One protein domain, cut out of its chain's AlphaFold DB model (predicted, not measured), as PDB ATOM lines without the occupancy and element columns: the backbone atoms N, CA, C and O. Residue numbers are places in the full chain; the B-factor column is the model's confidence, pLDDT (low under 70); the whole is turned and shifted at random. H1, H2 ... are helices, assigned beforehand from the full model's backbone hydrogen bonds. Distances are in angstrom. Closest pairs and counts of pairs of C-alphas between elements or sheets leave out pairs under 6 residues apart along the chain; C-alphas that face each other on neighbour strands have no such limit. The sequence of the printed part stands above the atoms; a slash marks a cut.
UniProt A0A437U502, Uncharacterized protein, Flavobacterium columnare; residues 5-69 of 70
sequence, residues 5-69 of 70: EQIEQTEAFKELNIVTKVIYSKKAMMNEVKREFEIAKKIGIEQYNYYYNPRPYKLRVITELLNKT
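What this domain is: This is residues 5 to 69 of the 70 residues of an uncharacterized protein of Flavobacterium columnare (UniProt A0A437U502). The longest helix, H4, is crossed by H6, and short H1 and H2 pack on H6; H3 is near one end of H4, and H5 makes a corner at the other. The 65 printed residues include six named helices, H1 to H6, and no named strand: all helix. The whole is compact, radius of gyration of the C-alphas 11.1 A, spanning 31 by 21 by 18 A.

How they stand to each other: H4, residues 27 to 43, touches the hub H6, residues 56 to 69, at a steep tilt of 61 degrees; their closest C-alphas, Phe 37 and Ile 62, are 5.5 A apart. H2, residues 11 to 14, touches H6, closest C-alphas Ala 12 and Val 61, 5.5 A. H3, H4, H5 and H6, of which H3 is residues 18 to 24 and H5 45 to 52, have every O i to N i+4 pair within hydrogen-bond range.

Where its parts are: H4 is 24.5 A long from first to last C-alpha, H6 20.3 A. H1, residues 5 to 8, begins at C-alpha 5, (157.335, 156.205, 151.944).

The domain as a whole: The printed part has no cut, its links are tight, and residue 69 is under 70 in pLDDT.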
ATOM      1  N   GLU A   5     156.009 156.447 151.380       90.12
ATOM      2  CA  GLU A   5     157.335 156.205 151.944       90.12
ATOM      3  C   GLU A   5     158.409 156.100 150.851       90.12
ATOM      4  O   GLU A   5     159.477 156.690 150.977       90.12
ATOM      5  N   GLN A   6     158.104 155.453 149.721       90.50
ATOM      6  CA  GLN A   6     159.017 155.402 148.574       90.50
ATOM      7  C   GLN A   6     159.307 156.791 147.987       90.50
ATOM      8  O   GLN A   6     160.435 157.054 147.578       90.50
ATOM      9  N   ILE A   7     158.314 157.689 147.967       89.88
ATOM     10  CA  ILE A   7     158.498 159.082 147.535       89.88
ATOM     11  C   ILE A   7     159.386 159.826 148.539       89.88
ATOM     12  O   ILE A   7     160.321 160.517 148.141       89.88
ATOM     13  N   GLU A   8     159.135 159.656 149.836       90.44
ATOM     14  CA  GLU A   8     159.886 160.319 150.911       90.44
ATOM     15  C   GLU A   8     161.342 159.843 151.012       90.44
ATOM     16  O   GLU A   8     162.223 160.594 151.431       90.44
ATOM     17  N   GLN A   9     161.616 158.615 150.567       91.25
ATOM     18  CA  GLN A   9     162.958 158.044 150.487       91.25
ATOM     19  C   GLN A   9     163.770 158.517 149.272       91.25
ATOM     20  O   GLN A   9     164.950 158.164 149.172       91.25
ATOM     21  N   THR A  10     163.183 159.294 148.355       91.50
ATOM     22  CA  THR A  10     163.945 159.898 147.253       91.50
ATOM     23  C   THR A  10     164.903 160.969 147.769       91.50
ATOM     24  O   THR A  10     164.564 161.732 148.676       91.50
ATOM     25  N   GLU A  11     166.097 161.056 147.192       91.50
ATOM     26  CA  GLU A  11     167.058 162.117 147.511       91.50
ATOM     27  C   GLU A  11     166.458 163.489 147.193       91.50
ATOM     28  O   GLU A  11     166.548 164.411 148.003       91.50
ATOM     29  N   ALA A  12     165.704 163.592 146.093       89.19
ATOM     30  CA  ALA A  12     164.960 164.804 145.760       89.19
ATOM     31  C   ALA A  12     163.990 165.243 146.878       89.19
ATOM     32  O   ALA A  12     163.877 166.441 147.145       89.19
ATOM     33  N   PHE A  13     163.313 164.306 147.557       89.44
ATOM     34  CA  PHE A  13     162.469 164.604 148.720       89.44
ATOM     35  C   PHE A  13     163.298 164.963 149.956       89.44
ATOM     36  O   PHE A  13     162.969 165.913 150.671       89.44
ATOM     37  N   LYS A  14     164.385 164.236 150.224       89.75
ATOM     38  CA  LYS A  14     165.242 164.471 151.396       89.75
ATOM     39  C   LYS A  14     165.940 165.829 151.358       89.75
ATOM     40  O   LYS A  14     166.060 166.447 152.416       89.75
ATOM     41  N   GLU A  15     166.316 166.311 150.177       91.00
ATOM     42  CA  GLU A  15     166.933 167.628 149.958       91.00
ATOM     43  C   GLU A  15     165.972 168.806 150.186       91.00
ATOM     44  O   GLU A  15     166.410 169.946 150.345       91.00
ATOM     45  N   LEU A  16     164.656 168.567 150.221       86.50
ATOM     46  CA  LEU A  16     163.694 169.633 150.476       86.50
ATOM     47  C   LEU A  16     163.848 170.220 151.885       86.50
ATOM     48  O   LEU A  16     164.016 169.509 152.881       86.50
ATOM     49  N   ASN A  17     163.655 171.537 151.986       90.12
ATOM     50  CA  ASN A  17     163.489 172.188 153.282       90.12
ATOM     51  C   ASN A  17     162.207 171.692 153.991       90.12
ATOM     52  O   ASN A  17     161.268 171.208 153.355       90.12
ATOM     53  N   ILE A  18     162.152 171.842 155.318       87.62
ATOM     54  CA  ILE A  18     161.049 171.336 156.159       87.62
ATOM     55  C   ILE A  18     159.679 171.861 155.705       87.62
ATOM     56  O   ILE A  18     158.725 171.092 155.618       87.62
ATOM     57  N   VAL A  19     159.577 173.145 155.357       86.69
ATOM     58  CA  VAL A  19     158.315 173.764 154.906       86.69
ATOM     59  C   VAL A  19     157.820 173.120 153.607       86.69
ATOM     60  O   VAL A  19     156.637 172.818 153.457       86.69
ATOM     61  N   THR A  20     158.734 172.854 152.679       83.62
ATOM     62  CA  THR A  20     158.423 172.236 151.388       83.62
ATOM     63  C   THR A  20     158.058 170.768 151.581       83.62
ATOM     64  O   THR A  20     157.060 170.328 151.015       83.62
ATOM     65  N   LYS A  21     158.757 170.036 152.462       86.19
ATOM     66  CA  LYS A  21     158.368 168.670 152.858       86.19
ATOM     67  C   LYS A  21     156.935 168.625 153.380       86.19
ATOM     68  O   LYS A  21     156.151 167.820 152.899       86.19
ATOM     69  N   VAL A  22     156.544 169.548 154.263       88.06
ATOM     70  CA  VAL A  22     155.169 169.619 154.794       88.06
ATOM     71  C   VAL A  22     154.130 169.825 153.685       88.06
ATOM     72  O   VAL A  22     153.069 169.203 153.712       88.06
ATOM     73  N   ILE A  23     154.416 170.671 152.691       82.94
ATOM     74  CA  ILE A  23     153.517 170.875 151.544       82.94
ATOM     75  C   ILE A  23     153.405 169.597 150.709       82.94
ATOM     76  O   ILE A  23     152.296 169.214 150.337       82.94
ATOM     77  N   TYR A  24     154.525 168.929 150.432       79.56
ATOM     78  CA  TYR A  24     154.554 167.743 149.578       79.56
ATOM     79  C   TYR A  24     154.057 166.469 150.266       79.56
ATOM     80  O   TYR A  24     153.479 165.626 149.587       79.56
ATOM     81  N   SER A  25     154.162 166.361 151.592       84.25
ATOM     82  CA  SER A  25     153.545 165.289 152.387       84.25
ATOM     83  C   SER A  25     152.023 165.412 152.483       84.25
ATOM     84  O   SER A  25     151.356 164.481 152.940       84.25
ATOM     85  N   LYS A  26     151.416 166.513 152.007       90.12
ATOM     86  CA  LYS A  26     149.955 166.584 151.876       90.12
ATOM     87  C   LYS A  26     149.474 165.478 150.939       90.12
ATOM     88  O   LYS A  26     149.959 165.339 149.818       90.12
ATOM     89  N   LYS A  27     148.436 164.745 151.360       84.50
ATOM     90  CA  LYS A  27     147.846 163.618 150.610       84.50
ATOM     91  C   LYS A  27     147.568 163.947 149.138       84.50
ATOM     92  O   LYS A  27     147.812 163.113 148.275       84.50
ATOM     93  N   ALA A  28     147.091 165.159 148.849       85.62
ATOM     94  CA  ALA A  28     146.838 165.615 147.483       85.62
ATOM     95  C   ALA A  28     148.117 165.664 146.626       85.62
ATOM     96  O   ALA A  28     148.109 165.153 145.510       85.62
ATOM     97  N   MET A  29     149.218 166.196 147.168       88.19
ATOM     98  CA  MET A  29     150.507 166.272 146.470       88.19
ATOM     99  C   MET A  29     151.121 164.884 146.272       88.19
ATOM    100  O   MET A  29     151.573 164.567 145.176       88.19
ATOM    101  N   MET A  30     151.070 164.020 147.290       90.88
ATOM    102  CA  MET A  30     151.538 162.634 147.161       90.88
ATOM    103  C   MET A  30     150.747 161.856 146.104       90.88
ATOM    104  O   MET A  30     151.324 161.129 145.297       90.88
ATOM    105  N   ASN A  31     149.424 162.023 146.066       92.38
ATOM    106  CA  ASN A  31     148.588 161.397 145.043       92.38
ATOM    107  C   ASN A  31     148.889 161.936 143.641       92.38
ATOM    108  O   ASN A  31     148.867 161.171 142.678       92.38
ATOM    109  N   GLU A  32     149.185 163.230 143.524       92.12
ATOM    110  CA  GLU A  32     149.593 163.837 142.262       92.12
ATOM    111  C   GLU A  32     150.910 163.231 141.757       92.12
ATOM    112  O   GLU A  32     150.961 162.776 140.616       92.12
ATOM    113  N   VAL A  33     151.928 163.119 142.619       92.38
ATOM    114  CA  VAL A  33     153.212 162.474 142.287       92.38
ATOM    115  C   VAL A  33     153.008 161.023 141.854       92.38
ATOM    116  O   VAL A  33     153.566 160.608 140.845       92.38
ATOM    117  N   LYS A  34     152.162 160.255 142.553       94.19
ATOM    118  CA  LYS A  34     151.829 158.871 142.162       94.19
ATOM    119  C   LYS A  34     151.196 158.796 140.779       94.19
ATOM    120  O   LYS A  34     151.572 157.948 139.978       94.19
ATOM    121  N   ARG A  35     150.225 159.670 140.500       94.31
ATOM    122  CA  ARG A  35     149.543 159.710 139.202       94.31
ATOM    123  C   ARG A  35     150.525 160.058 138.088       94.31
ATOM    124  O   ARG A  35     150.537 159.400 137.056       94.31
ATOM    125  N   GLU A  36     151.335 161.088 138.302       94.38
ATOM    126  CA  GLU A  36     152.323 161.544 137.325       94.38
ATOM    127  C   GLU A  36     153.442 160.517 137.114       94.38
ATOM    128  O   GLU A  36     153.872 160.327 135.981       94.38
ATOM    129  N   PHE A  37     153.838 159.778 138.153       95.19
ATOM    130  CA  PHE A  37     154.755 158.647 138.024       95.19
ATOM    131  C   PHE A  37     154.213 157.565 137.085       95.19
ATOM    132  O   PHE A  37     154.930 157.130 136.192       95.19
ATOM    133  N   GLU A  38     152.950 157.147 137.233       94.81
ATOM    134  CA  GLU A  38     152.357 156.134 136.342       94.81
ATOM    135  C   GLU A  38     152.239 156.644 134.893       94.81
ATOM    136  O   GLU A  38     152.431 155.879 133.948       94.81
ATOM    137  N   ILE A  39     151.990 157.947 134.700       94.31
ATOM    138  CA  ILE A  39     152.028 158.578 133.372       94.31
ATOM    139  C   ILE A  39     153.444 158.492 132.797       94.31
ATOM    140  O   ILE A  39     153.622 157.934 131.716       94.31
ATOM    141  N   ALA A  40     154.449 158.986 133.525       94.75
ATOM    142  CA  ALA A  40     155.845 158.995 133.091       94.75
ATOM    143  C   ALA A  40     156.393 157.580 132.851       94.75
ATOM    144  O   ALA A  40     157.147 157.364 131.908       94.75
ATOM    145  N   LYS A  41     155.958 156.595 133.643       94.62
ATOM    146  CA  LYS A  41     156.271 155.176 133.438       94.62
ATOM    147  C   LYS A  41     155.713 154.646 132.117       94.62
ATOM    148  O   LYS A  41     156.345 153.807 131.485       94.62
ATOM    149  N   LYS A  42     154.534 155.117 131.701       94.56
ATOM    150  CA  LYS A  42     153.858 154.664 130.478       94.56
ATOM    151  C   LYS A  42     154.391 155.335 129.211       94.56
ATOM    152  O   LYS A  42     154.506 154.663 128.192       94.56
ATOM    153  N   ILE A  43     154.657 156.640 129.258       94.44
ATOM    154  CA  ILE A  43     155.029 157.438 128.070       94.44
ATOM    155  C   ILE A  43     156.527 157.775 128.005       94.44
ATOM    156  O   ILE A  43     157.011 158.286 127.001       94.44
ATOM    157  N   GLY A  44     157.278 157.479 129.063       94.12
ATOM    158  CA  GLY A  44     158.679 157.862 129.204       94.12
ATOM    159  C   GLY A  44     158.853 159.258 129.807       94.12
ATOM    160  O   GLY A  44     158.006 160.146 129.669       94.12
ATOM    161  N   ILE A  45     159.986 159.458 130.489       94.62
ATOM    162  CA  ILE A  45     160.268 160.691 131.236       94.62
ATOM    163  C   ILE A  45     160.385 161.923 130.327       94.62
ATOM    164  O   ILE A  45     159.930 163.000 130.703       94.62
ATOM    165  N   GLU A  46     160.935 161.768 129.119       94.25
ATOM    166  CA  GLU A  46     161.106 162.865 128.159       94.25
ATOM    167  C   GLU A  46     159.759 163.395 127.658       94.25
ATOM    168  O   GLU A  46     159.509 164.601 127.700       94.25
ATOM    169  N   GLN A  47     158.854 162.493 127.261       95.50
ATOM    170  CA  GLN A  47     157.505 162.861 126.828       95.50
ATOM    171  C   GLN A  47     156.711 163.478 127.979       95.50
ATOM    172  O   GLN A  47     156.038 164.492 127.799       95.50
ATOM    173  N   TYR A  48     156.818 162.909 129.181       95.88
ATOM    174  CA  TYR A  48     156.187 163.481 130.365       95.88
ATOM    175  C   TYR A  48     156.681 164.907 130.648       95.88
ATOM    176  O   TYR A  48     155.857 165.800 130.846       95.88
ATOM    177  N   ASN A  49     157.995 165.149 130.597       96.00
ATOM    178  CA  ASN A  49     158.554 166.482 130.813       96.00
ATOM    179  C   ASN A  49     158.047 167.493 129.769       96.00
ATOM    180  O   ASN A  49     157.662 168.604 130.124       96.00
ATOM    181  N   TYR A  50     157.982 167.086 128.500       95.50
ATOM    182  CA  TYR A  50     157.511 167.936 127.408       95.50
ATOM    183  C   TYR A  50     156.018 168.291 127.520       95.50
ATOM    184  O   TYR A  50     155.656 169.463 127.439       95.50
ATOM    185  N   TYR A  51     155.143 167.300 127.729       95.00
ATOM    186  CA  TYR A  51     153.690 167.515 127.698       95.00
ATOM    187  C   TYR A  51     153.114 168.079 128.999       95.00
ATOM    188  O   TYR A  51     152.130 168.817 128.958       95.00
ATOM    189  N   TYR A  52     153.688 167.721 130.150       92.44
ATOM    190  CA  TYR A  52     153.128 168.076 131.458       92.44
ATOM    191  C   TYR A  52     153.878 169.211 132.153       92.44
ATOM    192  O   TYR A  52     153.360 169.738 133.138       92.44
ATOM    193  N   ASN A  53     155.066 169.585 131.655       93.19
ATOM    194  CA  ASN A  53     155.928 170.639 132.198       93.19
ATOM    195  C   ASN A  53     155.922 170.682 133.743       93.19
ATOM    196  O   ASN A  53     155.505 171.675 134.358       93.19
ATOM    197  N   PRO A  54     156.276 169.564 134.398       92.31
ATOM    198  CA  PRO A  54     156.165 169.448 135.839       92.31
ATOM    199  C   PRO A  54     157.120 170.403 136.550       92.31
ATOM    200  O   PRO A  54     158.180 170.774 136.050       92.31
ATOM    201  N   ARG A  55     156.782 170.750 137.796       90.38
ATOM    202  CA  ARG A  55     157.712 171.500 138.649       90.38
ATOM    203  C   ARG A  55     159.040 170.735 138.771       90.38
ATOM    204  O   ARG A  55     158.986 169.513 138.942       90.38
ATOM    205  N   PRO A  56     160.197 171.427 138.828       90.31
ATOM    206  CA  PRO A  56     161.515 170.783 138.858       90.31
ATOM    207  C   PRO A  56     161.648 169.688 139.919       90.31
ATOM    208  O   PRO A  56     162.201 168.623 139.667       90.31
ATOM    209  N   TYR A  57     161.071 169.917 141.099       88.00
ATOM    210  CA  TYR A  57     161.035 168.923 142.164       88.00
ATOM    211  C   TYR A  57     160.275 167.641 141.776       88.00
ATOM    212  O   TYR A  57     160.793 166.545 141.976       88.00
ATOM    213  N   LYS A  58     159.063 167.762 141.209       91.19
ATOM    214  CA  LYS A  58     158.250 166.594 140.825       91.19
ATOM    215  C   LYS A  58     158.959 165.786 139.746       91.19
ATOM    216  O   LYS A  58     158.999 164.565 139.848       91.19
ATOM    217  N   LEU A  59     159.582 166.474 138.787       94.31
ATOM    218  CA  LEU A  59     160.396 165.834 137.761       94.31
ATOM    219  C   LEU A  59     161.524 165.005 138.384       94.31
ATOM    220  O   LEU A  59     161.602 163.813 138.118       94.31
ATOM    221  N   ARG A  60     162.336 165.601 139.271       94.38
ATOM    222  CA  ARG A  60     163.448 164.901 139.940       94.38
ATOM    223  C   ARG A  60     162.980 163.671 140.718       94.38
ATOM    224  O   ARG A  60     163.563 162.603 140.560       94.38
ATOM    225  N   VAL A  61     161.918 163.810 141.515       93.00
ATOM    226  CA  VAL A  61     161.329 162.698 142.278       93.00
ATOM    227  C   VAL A  61     160.892 161.569 141.348       93.00
ATOM    228  O   VAL A  61     161.236 160.414 141.579       93.00
ATOM    229  N   ILE A  62     160.159 161.886 140.279       94.12
ATOM    230  CA  ILE A  62     159.643 160.883 139.340       94.12
ATOM    231  C   ILE A  62     160.781 160.200 138.580       94.12
ATOM    232  O   ILE A  62     160.762 158.978 138.452       94.12
ATOM    233  N   THR A  63     161.796 160.945 138.133       94.50
ATOM    234  CA  THR A  63     162.996 160.376 137.504       94.50
ATOM    235  C   THR A  63     163.707 159.401 138.438       94.50
ATOM    236  O   THR A  63     164.031 158.287 138.032       94.50
ATOM    237  N   GLU A  64     163.917 159.782 139.699       94.25
ATOM    238  CA  GLU A  64     164.584 158.919 140.676       94.25
ATOM    239  C   GLU A  64     163.776 157.644 140.955       94.25
ATOM    240  O   GLU A  64     164.334 156.549 140.998       94.25
ATOM    241  N   LEU A  65     162.453 157.768 141.087       93.00
ATOM    242  CA  LEU A  65     161.565 156.623 141.283       93.00
ATOM    243  C   LEU A  65     161.587 155.669 140.088       93.00
ATOM    244  O   LEU A  65     161.621 154.456 140.284       93.00
ATOM    245  N   LEU A  66     161.583 156.190 138.858       92.38
ATOM    246  CA  LEU A  66     161.664 155.358 137.654       92.38
ATOM    247  C   LEU A  66     162.996 154.604 137.599       92.38
ATOM    248  O   LEU A  66     162.998 153.410 137.317       92.38
ATOM    249  N   ASN A  67     164.098 155.265 137.956       89.81
ATOM    250  CA  ASN A  67     165.428 154.653 137.987       89.81
ATOM    251  C   ASN A  67     165.599 153.608 139.100       89.81
ATOM    252  O   ASN A  67     166.407 152.706 138.946       89.81
ATOM    253  N   LYS A  68     164.859 153.712 140.214       84.31
ATOM    254  CA  LYS A  68     164.858 152.702 141.292       84.31
ATOM    255  C   LYS A  68     163.946 151.500 141.011       84.31
ATOM    256  O   LYS A  68     163.995 150.527 141.759       84.31
ATOM    257  N   THR A  69     163.068 151.590 140.008       68.75
ATOM    258  CA  THR A  69     162.078 150.542 139.686       68.75
ATOM    259  C   THR A  69     162.451 149.731 138.434       68.75
ATOM    260  O   THR A  69     161.810 148.714 138.175       68.75
TER     261      THR A  69